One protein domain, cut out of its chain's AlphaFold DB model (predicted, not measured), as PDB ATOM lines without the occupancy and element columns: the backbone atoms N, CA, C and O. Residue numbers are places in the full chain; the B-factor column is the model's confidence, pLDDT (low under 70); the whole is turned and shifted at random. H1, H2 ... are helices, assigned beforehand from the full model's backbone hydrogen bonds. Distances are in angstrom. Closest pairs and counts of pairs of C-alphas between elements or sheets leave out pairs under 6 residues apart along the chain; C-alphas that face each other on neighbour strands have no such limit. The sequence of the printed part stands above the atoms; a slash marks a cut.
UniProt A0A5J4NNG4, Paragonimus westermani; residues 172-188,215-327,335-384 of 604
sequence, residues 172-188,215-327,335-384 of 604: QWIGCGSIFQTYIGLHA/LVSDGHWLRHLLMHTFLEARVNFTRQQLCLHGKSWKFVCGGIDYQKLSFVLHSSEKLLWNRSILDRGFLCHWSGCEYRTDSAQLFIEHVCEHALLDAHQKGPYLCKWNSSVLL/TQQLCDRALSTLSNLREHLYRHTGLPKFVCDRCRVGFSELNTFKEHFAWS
ATOM      1  N   GLN A 172     428.196 260.907 833.611       77.12
ATOM      2  CA  GLN A 172     429.487 260.745 832.923       77.12
ATOM      3  C   GLN A 172     429.434 259.692 831.807       77.12
ATOM      4  O   GLN A 172     430.468 259.159 831.393       77.12
ATOM      5  N   TRP A 173     428.236 259.361 831.332       75.69
ATOM      6  CA  TRP A 173     428.060 258.522 830.158       75.69
ATOM      7  C   TRP A 173     428.496 259.283 828.904       75.69
ATOM      8  O   TRP A 173     428.115 260.443 828.710       75.69
ATOM      9  N   ILE A 174     429.305 258.645 828.057       67.94
ATOM     10  CA  ILE A 174     429.816 259.260 826.826       67.94
ATOM     11  C   ILE A 174     428.635 259.710 825.949       67.94
ATOM     12  O   ILE A 174     427.782 258.905 825.585       67.94
ATOM     13  N   GLY A 175     428.585 261.006 825.627       62.75
ATOM     14  CA  GLY A 175     427.539 261.603 824.790       62.75
ATOM     15  C   GLY A 175     426.226 261.972 825.497       62.75
ATOM     16  O   GLY A 175     425.346 262.505 824.835       62.75
ATOM     17  N   CYS A 176     426.072 261.734 826.808       72.75
ATOM     18  CA  CYS A 176     424.855 262.126 827.533       72.75
ATOM     19  C   CYS A 176     424.948 263.531 828.148       72.75
ATOM     20  O   CYS A 176     424.108 264.384 827.881       72.75
ATOM     21  N   GLY A 177     425.937 263.763 829.019       68.38
ATOM     22  CA  GLY A 177     426.179 265.065 829.653       68.38
ATOM     23  C   GLY A 177     425.057 265.617 830.549       68.38
ATOM     24  O   GLY A 177     425.209 266.731 831.047       68.38
ATOM     25  N   SER A 178     423.969 264.870 830.788       77.31
ATOM     26  CA  SER A 178     422.803 265.331 831.560       77.31
ATOM     27  C   SER A 178     423.164 265.689 833.004       77.31
ATOM     28  O   SER A 178     423.931 264.974 833.654       77.31
ATOM     29  N   ILE A 179     422.593 266.785 833.513       81.56
ATOM     30  CA  ILE A 179     422.889 267.351 834.837       81.56
ATOM     31  C   ILE A 179     421.665 267.215 835.749       81.56
ATOM     32  O   ILE A 179     420.533 267.459 835.338       81.56
ATOM     33  N   PHE A 180     421.901 266.858 837.007       80.62
ATOM     34  CA  PHE A 180     420.890 266.604 838.024       80.62
ATOM     35  C   PHE A 180     421.250 267.312 839.330       80.62
ATOM     36  O   PHE A 180     422.415 267.396 839.715       80.62
ATOM     37  N   GLN A 181     420.239 267.784 840.056       79.00
ATOM     38  CA  GLN A 181     420.431 268.377 841.385       79.00
ATOM     39  C   GLN A 181     420.522 267.321 842.494       79.00
ATOM     40  O   GLN A 181     421.121 267.561 843.538       79.00
ATOM     41  N   THR A 182     419.926 266.145 842.283       78.69
ATOM     42  CA  THR A 182     419.837 265.079 843.286       78.69
ATOM     43  C   THR A 182     420.338 263.755 842.729       78.69
ATOM     44  O   THR A 182     420.247 263.485 841.528       78.69
ATOM     45  N   TYR A 183     420.849 262.898 843.618       78.94
ATOM     46  CA  TYR A 183     421.304 261.563 843.226       78.94
ATOM     47  C   TYR A 183     420.150 260.722 842.669       78.94
ATOM     48  O   TYR A 183     420.364 259.937 841.752       78.94
ATOM     49  N   ILE A 184     418.934 260.906 843.200       77.31
ATOM     50  CA  ILE A 184     417.732 260.164 842.802       77.31
ATOM     51  C   ILE A 184     417.438 260.406 841.319       77.31
ATOM     52  O   ILE A 184     417.173 259.457 840.584       77.31
ATOM     53  N   GLY A 185     417.559 261.659 840.864       77.62
ATOM     54  CA  GLY A 185     417.386 262.014 839.455       77.62
ATOM     55  C   GLY A 185     418.420 261.342 838.552       77.62
ATOM     56  O   GLY A 185     418.050 260.721 837.558       77.62
ATOM     57  N   LEU A 186     419.702 261.390 838.933       81.50
ATOM     58  CA  LEU A 186     420.775 260.731 838.180       81.50
ATOM     59  C   LEU A 186     420.586 259.204 838.130       81.50
ATOM     60  O   LEU A 186     420.773 258.591 837.083       81.50
ATOM     61  N   HIS A 187     420.202 258.596 839.252       81.12
ATOM     62  CA  HIS A 187     419.960 257.160 839.372       81.12
ATOM     63  C   HIS A 187     418.824 256.702 838.446       81.12
ATOM     64  O   HIS A 187     419.015 255.787 837.647       81.12
ATOM     65  N   ALA A 188     417.674 257.383 838.498       77.56
ATOM     66  CA  ALA A 188     416.521 257.076 837.653       77.56
ATOM     67  C   ALA A 188     416.824 257.265 836.157       77.56
ATOM     68  O   ALA A 188     416.405 256.457 835.330       77.56
ATOM     69  N   LEU A 215     429.882 241.012 831.882       62.66
ATOM     70  CA  LEU A 215     428.682 241.145 832.701       62.66
ATOM     71  C   LEU A 215     427.563 240.355 832.018       62.66
ATOM     72  O   LEU A 215     426.991 240.776 831.016       62.66
ATOM     73  N   VAL A 216     427.281 239.177 832.574       59.25
ATOM     74  CA  VAL A 216     426.444 238.149 831.929       59.25
ATOM     75  C   VAL A 216     424.938 238.392 832.108       59.25
ATOM     76  O   VAL A 216     424.137 237.839 831.364       59.25
ATOM     77  N   SER A 217     424.522 239.208 833.089       72.00
ATOM     78  CA  SER A 217     423.102 239.368 833.445       72.00
ATOM     79  C   SER A 217     422.667 240.830 833.498       72.00
ATOM     80  O   SER A 217     423.455 241.716 833.830       72.00
ATOM     81  N   ASP A 218     421.382 241.080 833.251       72.38
ATOM     82  CA  ASP A 218     420.785 242.414 833.396       72.38
ATOM     83  C   ASP A 218     420.926 242.969 834.825       72.38
ATOM     84  O   ASP A 218     421.067 244.179 835.008       72.38
ATOM     85  N   GLY A 219     420.935 242.096 835.840       75.94
ATOM     86  CA  GLY A 219     421.191 242.476 837.232       75.94
ATOM     87  C   GLY A 219     422.639 242.915 837.470       75.94
ATOM     88  O   GLY A 219     422.874 243.871 838.204       75.94
ATOM     89  N   HIS A 220     423.609 242.280 836.797       80.06
ATOM     90  CA  HIS A 220     425.018 242.695 836.823       80.06
ATOM     91  C   HIS A 220     425.189 244.107 836.268       80.06
ATOM     92  O   HIS A 220     425.833 244.945 836.900       80.06
ATOM     93  N   TRP A 221     424.565 244.379 835.118       78.31
ATOM     94  CA  TRP A 221     424.586 245.698 834.491       78.31
ATOM     95  C   TRP A 221     423.954 246.757 835.375       78.31
ATOM     96  O   TRP A 221     424.563 247.801 835.595       78.31
ATOM     97  N   LEU A 222     422.776 246.476 835.935       79.50
ATOM     98  CA  LEU A 222     422.118 247.410 836.839       79.50
ATOM     99  C   LEU A 222     423.030 247.745 838.027       79.50
ATOM    100  O   LEU A 222     423.394 248.904 838.198       79.50
ATOM    101  N   ARG A 223     423.502 246.746 838.781       84.44
ATOM    102  CA  ARG A 223     424.389 246.950 839.947       84.44
ATOM    103  C   ARG A 223     425.645 247.748 839.598       84.44
ATOM    104  O   ARG A 223     426.027 248.652 840.340       84.44
ATOM    105  N   HIS A 224     426.268 247.438 838.462       85.44
ATOM    106  CA  HIS A 224     427.452 248.140 837.976       85.44
ATOM    107  C   HIS A 224     427.171 249.627 837.692       85.44
ATOM    108  O   HIS A 224     427.905 250.503 838.150       85.44
ATOM    109  N   LEU A 225     426.082 249.928 836.981       83.06
ATOM    110  CA  LEU A 225     425.687 251.301 836.658       83.06
ATOM    111  C   LEU A 225     425.277 252.094 837.902       83.06
ATOM    112  O   LEU A 225     425.691 253.241 838.075       83.06
ATOM    113  N   LEU A 226     424.521 251.475 838.811       84.19
ATOM    114  CA  LEU A 226     424.120 252.117 840.060       84.19
ATOM    115  C   LEU A 226     425.335 252.437 840.940       84.19
ATOM    116  O   LEU A 226     425.370 253.491 841.577       84.19
ATOM    117  N   MET A 227     426.374 251.599 840.919       86.88
ATOM    118  CA  MET A 227     427.625 251.876 841.625       86.88
ATOM    119  C   MET A 227     428.331 253.137 841.103       86.88
ATOM    120  O   MET A 227     428.850 253.914 841.905       86.88
ATOM    121  N   HIS A 228     428.307 253.404 839.794       86.94
ATOM    122  CA  HIS A 228     428.839 254.661 839.247       86.94
ATOM    123  C   HIS A 228     428.101 255.880 839.789       86.94
ATOM    124  O   HIS A 228     428.732 256.820 840.278       86.94
ATOM    125  N   THR A 229     426.764 255.845 839.773       87.19
ATOM    126  CA  THR A 229     425.948 256.948 840.308       87.19
ATOM    127  C   THR A 229     426.211 257.177 841.796       87.19
ATOM    128  O   THR A 229     426.344 258.321 842.235       87.19
ATOM    129  N   PHE A 230     426.381 256.096 842.565       89.25
ATOM    130  CA  PHE A 230     426.743 256.152 843.975       89.25
ATOM    131  C   PHE A 230     428.111 256.814 844.189       89.25
ATOM    132  O   PHE A 230     428.246 257.708 845.023       89.25
ATOM    133  N   LEU A 231     429.132 256.410 843.430       88.12
ATOM    134  CA  LEU A 231     430.480 256.961 843.557       88.12
ATOM    135  C   LEU A 231     430.535 258.447 843.186       88.12
ATOM    136  O   LEU A 231     431.170 259.215 843.908       88.12
ATOM    137  N   GLU A 232     429.842 258.874 842.126       87.56
ATOM    138  CA  GLU A 232     429.740 260.300 841.783       87.56
ATOM    139  C   GLU A 232     429.010 261.099 842.866       87.56
ATOM    140  O   GLU A 232     429.469 262.177 843.254       87.56
ATOM    141  N   ALA A 233     427.932 260.550 843.440       86.12
ATOM    142  CA  ALA A 233     427.252 261.176 844.569       86.12
ATOM    143  C   ALA A 233     428.195 261.359 845.772       86.12
ATOM    144  O   ALA A 233     428.187 262.412 846.414       86.12
ATOM    145  N   ARG A 234     429.068 260.381 846.052       88.75
ATOM    146  CA  ARG A 234     430.068 260.480 847.132       88.75
ATOM    147  C   ARG A 234     431.188 261.466 846.818       88.75
ATOM    148  O   ARG A 234     431.660 262.141 847.735       88.75
ATOM    149  N   VAL A 235     431.599 261.591 845.558       85.69
ATOM    150  CA  VAL A 235     432.561 262.616 845.129       85.69
ATOM    151  C   VAL A 235     431.975 264.013 845.315       85.69
ATOM    152  O   VAL A 235     432.617 264.850 845.949       85.69
ATOM    153  N   ASN A 236     430.746 264.256 844.852       84.19
ATOM    154  CA  ASN A 236     430.068 265.541 845.044       84.19
ATOM    155  C   ASN A 236     429.884 265.850 846.542       84.19
ATOM    156  O   ASN A 236     430.310 266.906 847.008       84.19
ATOM    157  N   PHE A 237     429.403 264.886 847.334       84.12
ATOM    158  CA  PHE A 237     429.318 265.031 848.791       84.12
ATOM    159  C   PHE A 237     430.667 265.424 849.413       84.12
ATOM    160  O   PHE A 237     430.740 266.331 850.240       84.12
ATOM    161  N   THR A 238     431.757 264.779 848.992       84.12
ATOM    162  CA  THR A 238     433.105 265.084 849.489       84.12
ATOM    163  C   THR A 238     433.526 266.511 849.127       84.12
ATOM    164  O   THR A 238     434.048 267.218 849.989       84.12
ATOM    165  N   ARG A 239     433.254 266.968 847.897       81.50
ATOM    166  CA  ARG A 239     433.512 268.354 847.469       81.50
ATOM    167  C   ARG A 239     432.732 269.358 848.311       81.50
ATOM    168  O   ARG A 239     433.337 270.282 848.847       81.50
ATOM    169  N   GLN A 240     431.432 269.143 848.506       80.50
ATOM    170  CA  GLN A 240     430.596 270.019 849.332       80.50
ATOM    171  C   GLN A 240     431.123 270.114 850.769       80.50
ATOM    172  O   GLN A 240     431.245 271.210 851.312       80.50
ATOM    173  N   GLN A 241     431.507 268.985 851.375       78.44
ATOM    174  CA  GLN A 241     432.095 268.973 852.718       78.44
ATOM    175  C   GLN A 241     433.428 269.737 852.778       78.44
ATOM    176  O   GLN A 241     433.681 270.453 853.746       78.44
ATOM    177  N   LEU A 242     434.274 269.629 851.749       74.94
ATOM    178  CA  LEU A 242     435.523 270.393 851.666       74.94
ATOM    179  C   LEU A 242     435.276 271.903 851.503       74.94
ATOM    180  O   LEU A 242     435.973 272.692 852.140       74.94
ATOM    181  N   CYS A 243     434.268 272.303 850.723       72.88
ATOM    182  CA  CYS A 243     433.880 273.706 850.547       72.88
ATOM    183  C   CYS A 243     433.295 274.319 851.831       72.88
ATOM    184  O   CYS A 243     433.655 275.440 852.193       72.88
ATOM    185  N   LEU A 244     432.444 273.581 852.558       67.25
ATOM    186  CA  LEU A 244     431.839 274.029 853.823       67.25
ATOM    187  C   LEU A 244     432.880 274.268 854.928       67.25
ATOM    188  O   LEU A 244     432.720 275.166 855.749       67.25
ATOM    189  N   HIS A 245     433.979 273.510 854.931       63.38
ATOM    190  CA  HIS A 245     435.105 273.702 855.852       63.38
ATOM    191  C   HIS A 245     436.128 274.760 855.374       63.38
ATOM    192  O   HIS A 245     437.277 274.778 855.832       63.38
ATOM    193  N   GLY A 246     435.721 275.641 854.452       51.62
ATOM    194  CA  GLY A 246     436.556 276.617 853.758       51.62
ATOM    195  C   GLY A 246     437.483 277.461 854.648       51.62
ATOM    196  O   GLY A 246     437.093 277.957 855.702       51.62
ATOM    197  N   LYS A 247     438.707 277.677 854.130       48.72
ATOM    198  CA  LYS A 247     439.815 278.564 854.577       48.72
ATOM    199  C   LYS A 247     441.003 277.967 855.352       48.72
ATOM    200  O   LYS A 247     441.994 278.676 855.475       48.72
ATOM    201  N   SER A 248     441.010 276.702 855.797       48.25
ATOM    202  CA  SER A 248     442.164 276.168 856.574       48.25
ATOM    203  C   SER A 248     442.940 274.987 855.973       48.25
ATOM    204  O   SER A 248     444.033 274.697 856.453       48.25
ATOM    205  N   TRP A 249     442.461 274.327 854.909       52.62
ATOM    206  CA  TRP A 249     443.105 273.103 854.403       52.62
ATOM    207  C   TRP A 249     443.211 273.102 852.871       52.62
ATOM    208  O   TRP A 249     442.219 272.909 852.174       52.62
ATOM    209  N   LYS A 250     444.425 273.297 852.331       56.66
ATOM    210  CA  LYS A 250     444.737 273.063 850.908       56.66
ATOM    211  C   LYS A 250     445.104 271.593 850.712       56.66
ATOM    212  O   LYS A 250     446.270 271.215 850.776       56.66
ATOM    213  N   PHE A 251     444.095 270.754 850.519       67.25
ATOM    214  CA  PHE A 251     444.275 269.339 850.224       67.25
ATOM    215  C   PHE A 251     444.517 269.140 848.723       67.25
ATOM    216  O   PHE A 251     443.586 269.201 847.927       67.25
ATOM    217  N   VAL A 252     445.774 268.923 848.327       66.94
ATOM    218  CA  VAL A 252     446.137 268.616 846.936       66.94
ATOM    219  C   VAL A 252     446.419 267.122 846.829       66.94
ATOM    220  O   VAL A 252     447.347 266.613 847.450       66.94
ATOM    221  N   CYS A 253     445.602 266.402 846.061       71.62
ATOM    222  CA  CYS A 253     445.878 265.011 845.707       71.62
ATOM    223  C   CYS A 253     446.869 264.981 844.535       71.62
ATOM    224  O   CYS A 253     446.693 265.748 843.593       71.62
ATOM    225  N   GLY A 254     447.876 264.108 844.561       61.41
ATOM    226  CA  GLY A 254     448.859 263.946 843.481       61.41
ATOM    227  C   GLY A 254     448.402 262.987 842.378       61.41
ATOM    228  O   GLY A 254     449.021 262.921 841.325       61.41
ATOM    229  N   GLY A 255     447.304 262.258 842.599       63.09
ATOM    230  CA  GLY A 255     446.886 261.127 841.767       63.09
ATOM    231  C   GLY A 255     447.100 259.788 842.473       63.09
ATOM    232  O   GLY A 255     447.556 259.751 843.619       63.09
ATOM    233  N   ILE A 256     446.707 258.694 841.809       58.72
ATOM    234  CA  ILE A 256     446.728 257.338 842.384       58.72
ATOM    235  C   ILE A 256     448.155 256.803 842.588       58.72
ATOM    236  O   ILE A 256     448.396 256.076 843.549       58.72
ATOM    237  N   ASP A 257     449.105 257.243 841.763       50.06
ATOM    238  CA  ASP A 257     450.506 256.790 841.788       50.06
ATOM    239  C   ASP A 257     451.272 257.268 843.028       50.06
ATOM    240  O   ASP A 257     452.233 256.645 843.466       50.06
ATOM    241  N   TYR A 258     450.793 258.348 843.645       57.69
ATOM    242  CA  TYR A 258     451.360 258.928 844.862       57.69
ATOM    243  C   TYR A 258     450.625 258.447 846.121       57.69
ATOM    244  O   TYR A 258     450.727 259.049 847.188       57.69
ATOM    245  N   GLN A 259     449.839 257.370 846.009       57.88
ATOM    246  CA  GLN A 259     449.090 256.805 847.126       57.88
ATOM    247  C   GLN A 259     449.790 255.610 847.751       57.88
ATOM    248  O   GLN A 259     450.463 254.811 847.104       57.88
ATOM    249  N   LYS A 260     449.540 255.416 849.049       59.81
ATOM    250  CA  LYS A 260     449.884 254.157 849.708       59.81
ATOM    251  C   LYS A 260     449.200 252.992 849.009       59.81
ATOM    252  O   LYS A 260     447.995 253.034 848.774       59.81
ATOM    253  N   LEU A 261     449.925 251.887 848.858       55.56
ATOM    254  CA  LEU A 261     449.392 250.641 848.300       55.56
ATOM    255  C   LEU A 261     448.094 250.173 848.992       55.56
ATOM    256  O   LEU A 261     447.190 249.668 848.338       55.56
ATOM    257  N   SER A 262     447.952 250.402 850.306       60.53
ATOM    258  CA  SER A 262     446.718 250.096 851.048       60.53
ATOM    259  C   SER A 262     445.502 250.902 850.577       60.53
ATOM    260  O   SER A 262     444.386 250.398 850.616       60.53
ATOM    261  N   PHE A 263     445.701 252.142 850.130       65.06
ATOM    262  CA  PHE A 263     444.649 253.007 849.588       65.06
ATOM    263  C   PHE A 263     444.307 252.639 848.143       65.06
ATOM    264  O   PHE A 263     443.139 252.651 847.779       65.06
ATOM    265  N   VAL A 264     445.284 252.168 847.364       57.66
ATOM    266  CA  VAL A 264     445.057 251.629 846.009       57.66
ATOM    267  C   VAL A 264     444.157 250.380 846.023       57.66
ATOM    268  O   VAL A 264     443.512 250.053 845.029       57.66
ATOM    269  N   LEU A 265     444.071 249.649 847.140       58.31
ATOM    270  CA  LEU A 265     443.095 248.559 847.297       58.31
ATOM    271  C   LEU A 265     441.643 249.050 847.426       58.31
ATOM    272  O   LEU A 265     440.737 248.277 847.145       58.31
ATOM    273  N   HIS A 266     441.434 250.317 847.787       61.12
ATOM    274  CA  HIS A 266     440.123 250.944 847.977       61.12
ATOM    275  C   HIS A 266     439.769 251.896 846.819       61.12
ATOM    276  O   HIS A 266     438.994 252.837 846.997       61.12
ATOM    277  N   SER A 267     440.367 251.703 845.638       74.12
ATOM    278  CA  SER A 267     439.983 252.463 844.450       74.12
ATOM    279  C   SER A 267     438.543 252.138 844.052       74.12
ATOM    280  O   SER A 267     438.097 250.991 844.157       74.12
ATOM    281  N   SER A 268     437.817 253.144 843.564       76.50
ATOM    282  CA  SER A 268     436.462 252.974 843.031       76.50
ATOM    283  C   SER A 268     436.392 251.880 841.966       76.50
ATOM    284  O   SER A 268     435.433 251.121 841.921       76.50
ATOM    285  N   GLU A 269     437.444 251.745 841.158       70.12
ATOM    286  CA  GLU A 269     437.587 250.718 840.125       70.12
ATOM    287  C   GLU A 269     437.489 249.292 840.691       70.12
ATOM    288  O   GLU A 269     436.809 248.448 840.119       70.12
ATOM    289  N   LYS A 270     438.104 249.015 841.847       73.94
ATOM    290  CA  LYS A 270     438.020 247.688 842.479       73.94
ATOM    291  C   LYS A 270     436.644 247.399 843.062       73.94
ATOM    292  O   LYS A 270     436.226 246.247 843.087       73.94
ATOM    293  N   LEU A 271     435.953 248.432 843.536       77.19
ATOM    294  CA  LEU A 271     434.588 248.305 844.044       77.19
ATOM    295  C   LEU A 271     433.587 248.065 842.906       77.19
ATOM    296  O   LEU A 271     432.704 247.226 843.051       77.19
ATOM    297  N   LEU A 272     433.762 248.753 841.772       78.62
ATOM    298  CA  LEU A 272     432.914 248.639 840.579       78.62
ATOM    299  C   LEU A 272     432.885 247.229 839.978       78.62
ATOM    300  O   LEU A 272     431.851 246.805 839.466       78.62
ATOM    301  N   TRP A 273     434.011 246.520 840.052       76.00
ATOM    302  CA  TRP A 273     434.190 245.183 839.478       76.00
ATOM    303  C   TRP A 273     434.268 244.082 840.541       76.00
ATOM    304  O   TRP A 273     434.772 242.987 840.297       76.00
ATOM    305  N   ASN A 274     433.772 244.347 841.752       77.75
ATOM    306  CA  ASN A 274     433.742 243.327 842.789       77.75
ATOM    307  C   ASN A 274     432.679 242.263 842.466       77.75
ATOM    308  O   ASN A 274     431.478 242.510 842.598       77.75
ATOM    309  N   ARG A 275     433.135 241.057 842.107       76.69
ATOM    310  CA  ARG A 275     432.288 239.912 841.738       76.69
ATOM    311  C   ARG A 275     431.225 239.577 842.777       76.69
ATOM    312  O   ARG A 275     430.088 239.342 842.403       76.69
ATOM    313  N   SER A 276     431.525 239.648 844.076       76.94
ATOM    314  CA  SER A 276     430.512 239.328 845.091       76.94
ATOM    315  C   SER A 276     429.345 240.319 845.082       76.94
ATOM    316  O   SER A 276     428.198 239.915 845.266       76.94
ATOM    317  N   ILE A 277     429.640 241.605 844.860       79.44
ATOM    318  CA  ILE A 277     428.637 242.674 844.779       79.44
ATOM    319  C   ILE A 277     427.856 242.546 843.477       79.44
ATOM    320  O   ILE A 277     426.634 242.648 843.490       79.44
ATOM    321  N   LEU A 278     428.546 242.297 842.364       79.69
ATOM    322  CA  LEU A 278     427.896 242.114 841.076       79.69
ATOM    323  C   LEU A 278     426.974 240.892 841.114       79.69
ATOM    324  O   LEU A 278     425.802 241.049 840.800       79.69
ATOM    325  N   ASP A 279     427.425 239.729 841.579       79.50
ATOM    326  CA  ASP A 279     426.643 238.486 841.542       79.50
ATOM    327  C   ASP A 279     425.463 238.500 842.527       79.50
ATOM    328  O   ASP A 279     424.339 238.108 842.194       79.50
ATOM    329  N   ARG A 280     425.695 238.963 843.763       77.81
ATOM    330  CA  ARG A 280     424.722 238.837 844.862       77.81
ATOM    331  C   ARG A 280     424.010 240.144 845.215       77.81
ATOM    332  O   ARG A 280     422.970 240.083 845.870       77.81
ATOM    333  N   GLY A 281     424.480 241.295 844.748       81.75
ATOM    334  CA  GLY A 281     423.984 242.593 845.205       81.75
ATOM    335  C   GLY A 281     424.364 242.860 846.663       81.75
ATOM    336  O   GLY A 281     425.277 242.237 847.212       81.75
ATOM    337  N   PHE A 282     423.655 243.784 847.303       85.19
ATOM    338  CA  PHE A 282     423.883 244.145 848.698       85.19
ATOM    339  C   PHE A 282     422.911 243.419 849.616       85.19
ATOM    340  O   PHE A 282     421.695 243.503 849.443       85.19
ATOM    341  N   LEU A 283     423.465 242.725 850.605       84.44
ATOM    342  CA  LEU A 283     422.725 241.976 851.613       84.44
ATOM    343  C   LEU A 283     422.986 242.601 852.977       84.44
ATOM    344  O   LEU A 283     424.139 242.824 853.362       84.44
ATOM    345  N   CYS A 284     421.915 242.900 853.705       84.69
ATOM    346  CA  CYS A 284     422.032 243.329 855.087       84.69
ATOM    347  C   CYS A 284     422.398 242.124 855.950       84.69
ATOM    348  O   CYS A 284     421.769 241.075 855.865       84.69
ATOM    349  N   HIS A 285     423.427 242.273 856.781       84.38
ATOM    350  CA  HIS A 285     423.811 241.250 857.754       84.38
ATOM    351  C   HIS A 285     423.493 241.687 859.183       84.38
ATOM    352  O   HIS A 285     424.099 241.200 860.133       84.38
ATOM    353  N   TRP A 286     422.565 242.625 859.362       83.75
ATOM    354  CA  TRP A 286     422.055 242.947 860.690       83.75
ATOM    355  C   TRP A 286     421.282 241.754 861.259       83.75
ATOM    356  O   TRP A 286     420.569 241.071 860.521       83.75
ATOM    357  N   SER A 287     421.415 241.487 862.558       82.50
ATOM    358  CA  SER A 287     420.708 240.384 863.212       82.50
ATOM    359  C   SER A 287     419.196 240.496 862.984       82.50
ATOM    360  O   SER A 287     418.587 241.487 863.389       82.50
ATOM    361  N   GLY A 288     418.594 239.488 862.348       78.81
ATOM    362  CA  GLY A 288     417.157 239.467 862.057       78.81
ATOM    363  C   GLY A 288     416.717 240.345 860.878       78.81
ATOM    364  O   GLY A 288     415.529 240.623 860.757       78.81
ATOM    365  N   CYS A 289     417.638 240.796 860.019       82.25
ATOM    366  CA  CYS A 289     417.303 241.554 858.816       82.25
ATOM    367  C   CYS A 289     417.647 240.775 857.540       82.25
ATOM    368  O   CYS A 289     418.801 240.421 857.318       82.25
ATOM    369  N   GLU A 290     416.654 240.578 856.673       83.56
ATOM    370  CA  GLU A 290     416.799 239.876 855.385       83.56
ATOM    371  C   GLU A 290     416.793 240.834 854.182       83.56
ATOM    372  O   GLU A 290     416.578 240.434 853.037       83.56
ATOM    373  N   TYR A 291     417.011 242.129 854.422       80.12
ATOM    374  CA  TYR A 291     416.924 243.138 853.374       80.12
ATOM    375  C   TYR A 291     418.009 242.956 852.306       80.12
ATOM    376  O   TYR A 291     419.202 242.826 852.606       80.12
ATOM    377  N   ARG A 292     417.585 243.020 851.040       83.44
ATOM    378  CA  ARG A 292     418.439 242.924 849.856       83.44
ATOM    379  C   ARG A 292     418.128 244.052 848.885       83.44
ATOM    380  O   ARG A 292     416.965 244.362 848.646       83.44
ATOM    381  N   THR A 293     419.163 244.622 848.279       81.94
ATOM    382  CA  THR A 293     419.010 245.634 847.229       81.94
ATOM    383  C   THR A 293     420.171 245.603 846.239       81.94
ATOM    384  O   THR A 293     421.280 245.179 846.564       81.94
ATOM    385  N   ASP A 294     419.918 246.073 845.021       80.69
ATOM    386  CA  ASP A 294     420.932 246.230 843.975       80.69
ATOM    387  C   ASP A 294     421.580 247.626 843.998       80.69
ATOM    388  O   ASP A 294     422.633 247.834 843.394       80.69
ATOM    389  N   SER A 295     420.989 248.578 844.733       82.19
ATOM    390  CA  SER A 295     421.501 249.943 844.864       82.19
ATOM    391  C   SER A 295     422.361 250.098 846.117       82.19
ATOM    392  O   SER A 295     421.889 249.943 847.244       82.19
ATOM    393  N   ALA A 296     423.624 250.487 845.927       85.88
ATOM    394  CA  ALA A 296     424.549 250.775 847.025       85.88
ATOM    395  C   ALA A 296     424.046 251.907 847.942       85.88
ATOM    396  O   ALA A 296     424.316 251.909 849.144       85.88
ATOM    397  N   GLN A 297     423.299 252.863 847.382       81.69
ATOM    398  CA  GLN A 297     422.761 253.992 848.133       81.69
ATOM    399  C   GLN A 297     421.604 253.560 849.041       81.69
ATOM    400  O   GLN A 297     421.674 253.809 850.244       81.69
ATOM    401  N   LEU A 298     420.614 252.839 848.496       81.31
ATOM    402  CA  LEU A 298     419.503 252.285 849.284       81.31
ATOM    403  C   LEU A 298     420.012 251.338 850.372       81.31
ATOM    404  O   LEU A 298     419.502 251.335 851.488       81.31
ATOM    405  N   PHE A 299     421.063 250.571 850.076       85.44
ATOM    406  CA  PHE A 299     421.683 249.690 851.057       85.44
ATOM    407  C   PHE A 299     422.241 250.460 852.257       85.44
ATOM    408  O   PHE A 299     421.995 250.086 853.399       85.44
ATOM    409  N   ILE A 300     422.983 251.546 852.018       83.75
ATOM    410  CA  ILE A 300     423.535 252.367 853.102       83.75
ATOM    411  C   ILE A 300     422.432 253.067 853.891       83.75
ATOM    412  O   ILE A 300     422.543 253.147 855.114       83.75
ATOM    413  N   GLU A 301     421.411 253.588 853.211       81.31
ATOM    414  CA  GLU A 301     420.259 254.225 853.856       81.31
ATOM    415  C   GLU A 301     419.573 253.232 854.799       81.31
ATOM    416  O   GLU A 301     419.518 253.494 855.999       81.31
ATOM    417  N   HIS A 302     419.237 252.040 854.298       84.25
ATOM    418  CA  HIS A 302     418.679 250.945 855.088       84.25
ATOM    419  C   HIS A 302     419.573 250.549 856.276       84.25
ATOM    420  O   HIS A 302     419.123 250.461 857.417       84.25
ATOM    421  N   VAL A 303     420.874 250.339 856.053       84.56
ATOM    422  CA  VAL A 303     421.795 249.972 857.140       84.56
ATOM    423  C   VAL A 303     421.850 251.071 858.212       84.56
ATOM    424  O   VAL A 303     421.940 250.776 859.402       84.56
ATOM    425  N   CYS A 304     421.754 252.343 857.820       83.06
ATOM    426  CA  CYS A 304     421.718 253.464 858.757       83.06
ATOM    427  C   CYS A 304     420.383 253.606 859.509       83.06
ATOM    428  O   CYS A 304     420.376 254.256 860.560       83.06
ATOM    429  N   GLU A 305     419.283 253.028 859.018       82.56
ATOM    430  CA  GLU A 305     417.995 252.978 859.725       82.56
ATOM    431  C   GLU A 305     418.061 252.077 860.957       82.56
ATOM    432  O   GLU A 305     417.507 252.438 861.993       82.56
ATOM    433  N   HIS A 306     418.829 250.983 860.913       81.19
ATOM    434  CA  HIS A 306     419.071 250.153 862.104       81.19
ATOM    435  C   HIS A 306     419.680 250.966 863.249       81.19
ATOM    436  O   HIS A 306     419.301 250.799 864.404       81.19
ATOM    437  N   ALA A 307     420.543 251.941 862.941       75.44
ATOM    438  CA  ALA A 307     421.094 252.842 863.953       75.44
ATOM    439  C   ALA A 307     420.056 253.797 864.578       75.44
ATOM    440  O   ALA A 307     420.315 254.338 865.652       75.44
ATOM    441  N   LEU A 308     418.921 254.042 863.907       71.69
ATOM    442  CA  LEU A 308     417.799 254.831 864.426       71.69
ATOM    443  C   LEU A 308     416.815 253.965 865.221       71.69
ATOM    444  O   LEU A 308     416.359 254.390 866.278       71.69
ATOM    445  N   LEU A 309     416.484 252.775 864.714       69.25
ATOM    446  CA  LEU A 309     415.461 251.895 865.285       69.25
ATOM    447  C   LEU A 309     415.949 251.162 866.545       69.25
ATOM    448  O   LEU A 309     415.193 251.038 867.503       69.25
ATOM    449  N   ASP A 310     417.223 250.752 866.589       61.25
ATOM    450  CA  ASP A 310     417.840 250.109 867.764       61.25
ATOM    451  C   ASP A 310     418.382 251.122 868.799       61.25
ATOM    452  O   ASP A 310     419.080 250.756 869.752       61.25
ATOM    453  N   ALA A 311     418.072 252.413 868.641       61.19
ATOM    454  CA  ALA A 311     418.413 253.453 869.606       61.19
ATOM    455  C   ALA A 311     417.558 253.316 870.881       61.19
ATOM    456  O   ALA A 311     416.591 254.049 871.086       61.19
ATOM    457  N   HIS A 312     417.904 252.380 871.767       55.47
ATOM    458  CA  HIS A 312     417.254 252.287 873.072       55.47
ATOM    459  C   HIS A 312     417.461 253.585 873.867       55.47
ATOM    460  O   HIS A 312     418.585 254.040 874.103       55.47
ATOM    461  N   GLN A 313     416.348 254.174 874.306       55.75
ATOM    462  CA  GLN A 313     416.322 255.347 875.170       55.75
ATOM    463  C   GLN A 313     417.080 255.026 876.474       55.75
ATOM    464  O   GLN A 313     416.582 254.279 877.310       55.75
ATOM    465  N   LYS A 314     418.274 255.620 876.645       53.16
ATOM    466  CA  LYS A 314     419.170 255.573 877.829       53.16
ATOM    467  C   LYS A 314     420.229 254.445 877.911       53.16
ATOM    468  O   LYS A 314     420.668 254.130 879.014       53.16
ATOM    469  N   GLY A 315     420.722 253.901 876.792       61.81
ATOM    470  CA  GLY A 315     421.881 252.978 876.772       61.81
ATOM    471  C   GLY A 315     422.938 253.299 875.697       61.81
ATOM    472  O   GLY A 315     422.684 254.135 874.829       61.81
ATOM    473  N   PRO A 316     424.140 252.679 875.733       69.06
ATOM    474  CA  PRO A 316     425.107 252.780 874.639       69.06
ATOM    475  C   PRO A 316     424.569 252.089 873.374       69.06
ATOM    476  O   PRO A 316     423.961 251.026 873.450       69.06
ATOM    477  N   TYR A 317     424.819 252.677 872.205       76.94
ATOM    478  CA  TYR A 317     424.382 252.158 870.909       76.94
ATOM    479  C   TYR A 317     425.167 250.888 870.556       76.94
ATOM    480  O   TYR A 317     426.382 250.958 870.344       76.94
ATOM    481  N   LEU A 318     424.497 249.738 870.500       78.44
ATOM    482  CA  LEU A 318     425.113 248.443 870.205       78.44
ATOM    483  C   LEU A 318     424.983 248.105 868.718       78.44
ATOM    484  O   LEU A 318     423.906 248.210 868.138       78.44
ATOM    485  N   CYS A 319     426.087 247.689 868.101       83.94
ATOM    486  CA  CYS A 319     426.062 247.109 866.763       83.94
ATOM    487  C   CYS A 319     425.562 245.659 866.843       83.94
ATOM    488  O   CYS A 319     426.035 244.907 867.687       83.94
ATOM    489  N   LYS A 320     424.636 245.246 865.969       82.19
ATOM    490  CA  LYS A 320     424.180 243.844 865.874       82.19
ATOM    491  C   LYS A 320     424.528 243.214 864.523       82.19
ATOM    492  O   LYS A 320     423.802 242.378 863.991       82.19
ATOM    493  N   TRP A 321     425.620 243.669 863.915       84.00
ATOM    494  CA  TRP A 321     426.058 243.175 862.614       84.00
ATOM    495  C   TRP A 321     426.677 241.778 862.730       84.00
ATOM    496  O   TRP A 321     427.618 241.586 863.499       84.00
ATOM    497  N   ASN A 322     426.212 240.839 861.910       79.94
ATOM    498  CA  ASN A 322     426.790 239.510 861.754       79.94
ATOM    499  C   ASN A 322     427.964 239.568 860.774       79.94
ATOM    500  O   ASN A 322     427.794 239.722 859.562       79.94
ATOM    501  N   SER A 323     429.187 239.433 861.278       63.25
ATOM    502  CA  SER A 323     430.358 239.302 860.419       63.25
ATOM    503  C   SER A 323     430.476 237.859 859.928       63.25
ATOM    504  O   SER A 323     431.028 237.002 860.608       63.25
ATOM    505  N   SER A 324     429.982 237.594 858.716       53.09
ATOM    506  CA  SER A 324     430.380 236.398 857.965       53.09
ATOM    507  C   SER A 324     431.783 236.613 857.394       53.09
ATOM    508  O   SER A 324     432.070 237.658 856.805       53.09
ATOM    509  N   VAL A 325     432.678 235.644 857.584       43.09
ATOM    510  CA  VAL A 325     434.033 235.671 857.022       43.09
ATOM    511  C   VAL A 325     433.937 235.628 855.494       43.09
ATOM    512  O   VAL A 325     433.639 234.593 854.911       43.09
ATOM    513  N   LEU A 326     434.206 236.753 854.830       39.81
ATOM    514  CA  LEU A 326     434.481 236.793 853.393       39.81
ATOM    515  C   LEU A 326     435.940 236.391 853.149       39.81
ATOM    516  O   LEU A 326     436.816 237.241 852.997       39.81
ATOM    517  N   LEU A 327     436.197 235.087 853.106       34.94
ATOM    518  CA  LEU A 327     437.272 234.510 852.305       34.94
ATOM    519  C   LEU A 327     436.681 233.300 851.587       34.94
ATOM    520  O   LEU A 327     436.072 232.440 852.215       34.94
ATOM    521  N   THR A 335     429.983 229.826 862.584       36.84
ATOM    522  CA  THR A 335     430.051 230.690 863.767       36.84
ATOM    523  C   THR A 335     429.824 232.121 863.309       36.84
ATOM    524  O   THR A 335     430.758 232.805 862.887       36.84
ATOM    525  N   GLN A 336     428.564 232.562 863.341       50.44
ATOM    526  CA  GLN A 336     428.212 233.974 863.203       50.44
ATOM    527  C   GLN A 336     428.822 234.731 864.389       50.44
ATOM    528  O   GLN A 336     428.352 234.610 865.518       50.44
ATOM    529  N   GLN A 337     429.893 235.489 864.152       60.84
ATOM    530  CA  GLN A 337     430.410 236.419 865.154       60.84
ATOM    531  C   GLN A 337     429.680 237.755 865.010       60.84
ATOM    532  O   GLN A 337     429.793 238.436 863.985       60.84
ATOM    533  N   LEU A 338     428.916 238.108 866.043       69.50
ATOM    534  CA  LEU A 338     428.282 239.414 866.188       69.50
ATOM    535  C   LEU A 338     429.343 240.482 866.483       69.50
ATOM    536  O   LEU A 338     430.341 240.245 867.165       69.50
ATOM    537  N   CYS A 339     429.148 241.681 865.942       81.25
ATOM    538  CA  CYS A 339     429.991 242.823 866.262       81.25
ATOM    539  C   CYS A 339     429.637 243.379 867.649       81.25
ATOM    540  O   CYS A 339     428.744 244.206 867.765       81.25
ATOM    541  N   ASP A 340     430.389 243.026 868.690       70.75
ATOM    542  CA  ASP A 340     430.107 243.445 870.081       70.75
ATOM    543  C   ASP A 340     430.465 244.916 870.399       70.75
ATOM    544  O   ASP A 340     430.847 245.276 871.518       70.75
ATOM    545  N   ARG A 341     430.423 245.811 869.405       77.69
ATOM    546  CA  ARG A 341     430.884 247.192 869.576       77.69
ATOM    547  C   ARG A 341     429.774 248.094 870.107       77.69
ATOM    548  O   ARG A 341     428.808 248.389 869.409       77.69
ATOM    549  N   ALA A 342     429.999 248.618 871.310       79.56
ATOM    550  CA  ALA A 342     429.190 249.660 871.933       79.56
ATOM    551  C   ALA A 342     429.730 251.063 871.603       79.56
ATOM    552  O   ALA A 342     430.932 251.330 871.709       79.56
ATOM    553  N   LEU A 343     428.845 251.974 871.205       81.69
ATOM    554  CA  LEU A 343     429.176 253.338 870.798       81.69
ATOM    555  C   LEU A 343     428.363 254.344 871.612       81.69
ATOM    556  O   LEU A 343     427.203 254.125 871.935       81.69
ATOM    557  N   SER A 344     428.988 255.465 871.965       79.56
ATOM    558  CA  SER A 344     428.383 256.472 872.843       79.56
ATOM    559  C   SER A 344     427.399 257.405 872.137       79.56
ATOM    560  O   SER A 344     426.597 258.054 872.800       79.56
ATOM    561  N   THR A 345     427.457 257.505 870.806       82.06
ATOM    562  CA  THR A 345     426.600 258.401 870.018       82.06
ATOM    563  C   THR A 345     426.112 257.728 868.741       82.06
ATOM    564  O   THR A 345     426.808 256.900 868.146       82.06
ATOM    565  N   LEU A 346     424.936 258.154 868.279       79.88
ATOM    566  CA  LEU A 346     424.313 257.670 867.047       79.88
ATOM    567  C   LEU A 346     425.178 257.951 865.809       79.88
ATOM    568  O   LEU A 346     425.334 257.092 864.944       79.88
ATOM    569  N   SER A 347     425.806 259.129 865.746       80.69
ATOM    570  CA  SER A 347     426.724 259.494 864.659       80.69
ATOM    571  C   SER A 347     427.913 258.537 864.562       80.69
ATOM    572  O   SER A 347     428.309 258.161 863.458       80.69
ATOM    573  N   ASN A 348     428.443 258.094 865.708       81.38
ATOM    574  CA  ASN A 348     429.537 257.130 865.749       81.38
ATOM    575  C   ASN A 348     429.073 255.732 865.321       81.38
ATOM    576  O   ASN A 348     429.831 255.043 864.640       81.38
ATOM    577  N   LEU A 349     427.848 255.317 865.682       80.12
ATOM    578  CA  LEU A 349     427.258 254.070 865.180       80.12
ATOM    579  C   LEU A 349     427.112 254.116 863.663       80.12
ATOM    580  O   LEU A 349     427.656 253.249 862.992       80.12
ATOM    581  N   ARG A 350     426.512 255.173 863.109       80.00
ATOM    582  CA  ARG A 350     426.403 255.338 861.652       80.00
ATOM    583  C   ARG A 350     427.755 255.257 860.950       80.00
ATOM    584  O   ARG A 350     427.877 254.532 859.973       80.00
ATOM    585  N   GLU A 351     428.783 255.951 861.445       81.12
ATOM    586  CA  GLU A 351     430.134 255.868 860.867       81.12
ATOM    587  C   GLU A 351     430.738 254.461 860.994       81.12
ATOM    588  O   GLU A 351     431.386 253.975 860.068       81.12
ATOM    589  N   HIS A 352     430.488 253.772 862.107       82.12
ATOM    590  CA  HIS A 352     430.937 252.399 862.300       82.12
ATOM    591  C   HIS A 352     430.337 251.429 861.272       82.12
ATOM    592  O   HIS A 352     431.073 250.552 860.806       82.12
ATOM    593  N   LEU A 353     429.068 251.597 860.883       81.75
ATOM    594  CA  LEU A 353     428.392 250.706 859.930       81.75
ATOM    595  C   LEU A 353     428.999 250.750 858.525       81.75
ATOM    596  O   LEU A 353     429.077 249.711 857.875       81.75
ATOM    597  N   TYR A 354     429.552 251.889 858.093       82.25
ATOM    598  CA  TYR A 354     430.296 251.963 856.825       82.25
ATOM    599  C   TYR A 354     431.497 251.005 856.788       82.25
ATOM    600  O   TYR A 354     431.908 250.551 855.721       82.25
ATOM    601  N   ARG A 355     432.062 250.651 857.952       80.50
ATOM    602  CA  ARG A 355     433.154 249.673 858.028       80.50
ATOM    603  C   ARG A 355     432.673 248.244 857.755       80.50
ATOM    604  O   ARG A 355     433.465 247.431 857.295       80.50
ATOM    605  N   HIS A 356     431.407 247.947 858.037       80.38
ATOM    606  CA  HIS A 356     430.799 246.650 857.749       80.38
ATOM    607  C   HIS A 356     430.318 246.543 856.304       80.38
ATOM    608  O   HIS A 356     430.507 245.502 855.683       80.38
ATOM    609  N   THR A 357     429.749 247.619 855.753       79.81
ATOM    610  CA  THR A 357     429.289 247.632 854.356       79.81
ATOM    611  C   THR A 357     430.443 247.620 853.356       79.81
ATOM    612  O   THR A 357     430.249 247.240 852.206       79.81
ATOM    613  N   GLY A 358     431.638 248.065 853.765       79.56
ATOM    614  CA  GLY A 358     432.800 248.189 852.881       79.56
ATOM    615  C   GLY A 358     432.653 249.295 851.830       79.56
ATOM    616  O   GLY A 358     433.521 249.445 850.971       79.56
ATOM    617  N   LEU A 359     431.574 250.080 851.897       86.88
ATOM    618  CA  LEU A 359     431.296 251.159 850.962       86.88
ATOM    619  C   LEU A 359     431.929 252.474 851.441       86.88
ATOM    620  O   LEU A 359     431.906 252.785 852.637       86.88
ATOM    621  N   PRO A 360     432.493 253.280 850.528       87.69
ATOM    622  CA  PRO A 360     433.144 254.524 850.896       87.69
ATOM    623  C   PRO A 360     432.133 255.626 851.219       87.69
ATOM    624  O   PRO A 360     431.129 255.814 850.532       87.69
ATOM    625  N   LYS A 361     432.447 256.412 852.249       87.19
ATOM    626  CA  LYS A 361     431.715 257.630 852.611       87.19
ATOM    627  C   LYS A 361     432.295 258.860 851.916       87.19
ATOM    628  O   LYS A 361     431.536 259.714 851.467       87.19
ATOM    629  N   PHE A 362     433.621 258.932 851.840       86.56
ATOM    630  CA  PHE A 362     434.373 259.995 851.183       86.56
ATOM    631  C   PHE A 362     435.109 259.415 849.982       86.56
ATOM    632  O   PHE A 362     435.728 258.360 850.101       86.56
ATOM    633  N   VAL A 363     435.068 260.093 848.842       87.25
ATOM    634  CA  VAL A 363     435.780 259.669 847.632       87.25
ATOM    635  C   VAL A 363     436.565 260.858 847.104       87.25
ATOM    636  O   VAL A 363     436.013 261.939 846.917       87.25
ATOM    637  N   CYS A 364     437.866 260.664 846.884       85.00
ATOM    638  CA  CYS A 364     438.699 261.696 846.276       85.00
ATOM    639  C   CYS A 364     438.304 261.881 844.807       85.00
ATOM    640  O   CYS A 364     438.260 260.918 844.046       85.00
ATOM    641  N   ASP A 365     438.067 263.117 844.388       81.25
ATOM    642  CA  ASP A 365     437.725 263.461 843.008       81.25
ATOM    643  C   ASP A 365     438.845 263.153 842.000       81.25
ATOM    644  O   ASP A 365     438.561 262.717 840.884       81.25
ATOM    645  N   ARG A 366     440.110 263.334 842.399       77.06
ATOM    646  CA  ARG A 366     441.277 263.170 841.524       77.06
ATOM    647  C   ARG A 366     441.744 261.724 841.389       77.06
ATOM    648  O   ARG A 366     441.983 261.270 840.279       77.06
ATOM    649  N   CYS A 367     441.910 260.998 842.498       77.19
ATOM    650  CA  CYS A 367     442.412 259.613 842.465       77.19
ATOM    651  C   CYS A 367     441.319 258.545 842.597       77.19
ATOM    652  O   CYS A 367     441.622 257.357 842.507       77.19
ATOM    653  N   ARG A 368     440.066 258.953 842.853       82.94
ATOM    654  CA  ARG A 368     438.896 258.071 842.994       82.94
ATOM    655  C   ARG A 368     439.053 256.961 844.042       82.94
ATOM    656  O   ARG A 368     438.341 255.961 844.019       82.94
ATOM    657  N   VAL A 369     439.954 257.143 845.008       81.25
ATOM    658  CA  VAL A 369     440.050 256.272 846.185       81.25
ATOM    659  C   VAL A 369     438.937 256.615 847.169       81.25
ATOM    660  O   VAL A 369     438.695 257.788 847.467       81.25
ATOM    661  N   GLY A 370     438.277 255.571 847.667       84.25
ATOM    662  CA  GLY A 370     437.217 255.650 848.658       84.25
ATOM    663  C   GLY A 370     437.710 255.434 850.090       84.25
ATOM    664  O   GLY A 370     438.589 254.616 850.356       84.25
ATOM    665  N   PHE A 371     437.102 256.150 851.032       83.50
ATOM    666  CA  PHE A 371     437.412 256.110 852.457       83.50
ATOM    667  C   PHE A 371     436.120 256.037 853.271       83.50
ATOM    668  O   PHE A 371     435.170 256.779 853.019       83.50
ATOM    669  N   SER A 372     436.077 255.167 854.279       82.56
ATOM    670  CA  SER A 372     434.940 255.067 855.205       82.56
ATOM    671  C   SER A 372     434.969 256.147 856.294       82.56
ATOM    672  O   SER A 372     433.921 256.551 856.788       82.56
ATOM    673  N   GLU A 373     436.161 256.639 856.654       81.44
ATOM    674  CA  GLU A 373     436.385 257.537 857.795       81.44
ATOM    675  C   GLU A 373     437.092 258.836 857.381       81.44
ATOM    676  O   GLU A 373     438.057 258.823 856.607       81.44
ATOM    677  N   LEU A 374     436.694 259.960 857.988       81.25
ATOM    678  CA  LEU A 374     437.232 261.287 857.654       81.25
ATOM    679  C   LEU A 374     438.739 261.402 857.931       81.25
ATOM    680  O   LEU A 374     439.476 262.010 857.158       81.25
ATOM    681  N   ASN A 375     439.226 260.802 859.020       79.44
ATOM    682  CA  ASN A 375     440.648 260.861 859.375       79.44
ATOM    683  C   ASN A 375     441.528 260.173 858.325       79.44
ATOM    684  O   ASN A 375     442.597 260.680 857.991       79.44
ATOM    685  N   THR A 376     441.069 259.044 857.778       79.38
ATOM    686  CA  THR A 376     441.800 258.332 856.721       79.38
ATOM    687  C   THR A 376     441.826 259.119 855.412       79.38
ATOM    688  O   THR A 376     442.863 259.166 854.756       79.38
ATOM    689  N   PHE A 377     440.737 259.827 855.098       83.19
ATOM    690  CA  PHE A 377     440.662 260.736 853.957       83.19
ATOM    691  C   PHE A 377     441.577 261.965 854.108       83.19
ATOM    692  O   PHE A 377     442.263 262.345 853.166       83.19
ATOM    693  N   LYS A 378     441.674 262.567 855.301       80.12
ATOM    694  CA  LYS A 378     442.611 263.686 855.539       80.12
ATOM    695  C   LYS A 378     444.065 263.272 855.337       80.12
ATOM    696  O   LYS A 378     444.861 264.012 854.768       80.12
ATOM    697  N   GLU A 379     444.418 262.078 855.799       76.12
ATOM    698  CA  GLU A 379     445.772 261.564 855.631       76.12
ATOM    699  C   GLU A 379     446.135 261.293 854.183       76.12
ATOM    700  O   GLU A 379     447.293 261.466 853.827       76.12
ATOM    701  N   HIS A 380     445.180 260.885 853.352       79.81
ATOM    702  CA  HIS A 380     445.413 260.641 851.932       79.81
ATOM    703  C   HIS A 380     446.113 261.825 851.234       79.81
ATOM    704  O   HIS A 380     447.039 261.628 850.445       79.81
ATOM    705  N   PHE A 381     445.775 263.057 851.607       75.25
ATOM    706  CA  PHE A 381     446.426 264.251 851.068       75.25
ATOM    707  C   PHE A 381     447.825 264.512 851.636       75.25
ATOM    708  O   PHE A 381     448.664 265.071 850.941       75.25
ATOM    709  N   ALA A 382     448.120 264.071 852.860       69.62
ATOM    710  CA  ALA A 382     449.460 264.205 853.434       69.62
ATOM    711  C   ALA A 382     450.498 263.350 852.689       69.62
ATOM    712  O   ALA A 382     451.663 263.721 852.619       69.62
ATOM    713  N   TRP A 383     450.074 262.219 852.116       64.38
ATOM    714  CA  TRP A 383     450.929 261.351 851.292       64.38
ATOM    715  C   TRP A 383     451.025 261.803 849.833       64.38
ATOM    716  O   TRP A 383     451.864 261.306 849.098       64.38
ATOM    717  N   SER A 384     450.185 262.752 849.428       58.94
ATOM    718  CA  SER A 384     450.098 263.236 848.050       58.94
ATOM    719  C   SER A 384     451.111 264.343 847.712       58.94
ATOM    720  O   SER A 384     451.152 264.785 846.565       58.94
TER     721      SER A 384
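What this domain is: This is residues 172 to 188, 215 to 327 and 335 to 384 of the 604 residues of a protein of Paragonimus westermani (UniProt A0A5J4NNG4). One long helix, H2, is the backbone of the picture: H1, H4 and H5 pack on its residues 219 to 233, and H6 rises steeply from the same stretch and pairs with H7. H3 and H8 sit away from these helices among long loops, and residues 243 to 248 stick out where H2 ends. You see 180 printed residues with eight named helices, H1 to H8 in order, and no named strand; the class is all helix, though only 83 residues are in named elements. The whole is compact, with a radius of gyration of the C-alphas of 17.3 A and spans of 46 by 45 by 34 A.

How they stand to each other: Start at H1, residues 183 to 188, which touches the hub H2, residues 218 to 244, at a shallow tilt of 20 degrees, opposite ways; the closest C-alphas are those of His 187 and Thr 229, 6.1 A apart. H3, residues 261 to 264, touches no helix. H4, residues 268 to 272, touches H2, the C-alphas of Leu 272 and His 224 being closest at 6.1 A. H5, residues 275 to 280, touches H2 opposite ways at a steep tilt of 68 degrees, only just short of about perpendicular; the closest C-alphas, of Leu 278 and His 220, are 5.2 A apart. H6, residues 296 to 309, touches H2 with residues 296 to 297 alone, at a steep tilt of 66 degrees, the same way; the closest C-alphas are those of Gln 297 and Phe 230, 6.1 A apart. H7, residues 346 to 357, touches H6 at a steep tilt of 41 degrees, opposite ways, with the C-alphas of Arg 350 and Cys 304 closest at 5.8 A. H8, residues 374 to 382, touches no helix. In H1, H2, H4 and H5 every O i to N i+4 pair is within hydrogen-bond range, against 7 of 10 in H6, 5 of 8 in H7 and 3 of 5 in H8; H3 is too short for such a pair.

Where its parts are: Find C-alpha 183 at (421.304, 261.563, 843.226), where H1 begins. H2 runs 39.2 A from C-alpha 218 at (420.785, 242.414, 833.396) to C-alpha 244; H6 measures 20.4 A, H7 16.9 A and H8 13.3 A, ending at C-alpha 382 at (449.460, 264.205, 853.434).

The domain as a whole: The C-alphas of Gly 175 and Lys 314 are farthest apart, at 54.0 A. Residues 189 to 214 and 328 to 334 are not printed, leaving gaps of 20.6 A and 14.1 A between C-alphas. The links H2 to H3, H5 to H6 and H7 to H8 are long. The mean pLDDT of the printed part is 74.9, and 47 residues are under 70, among them 254 to 266 and 309 to 316.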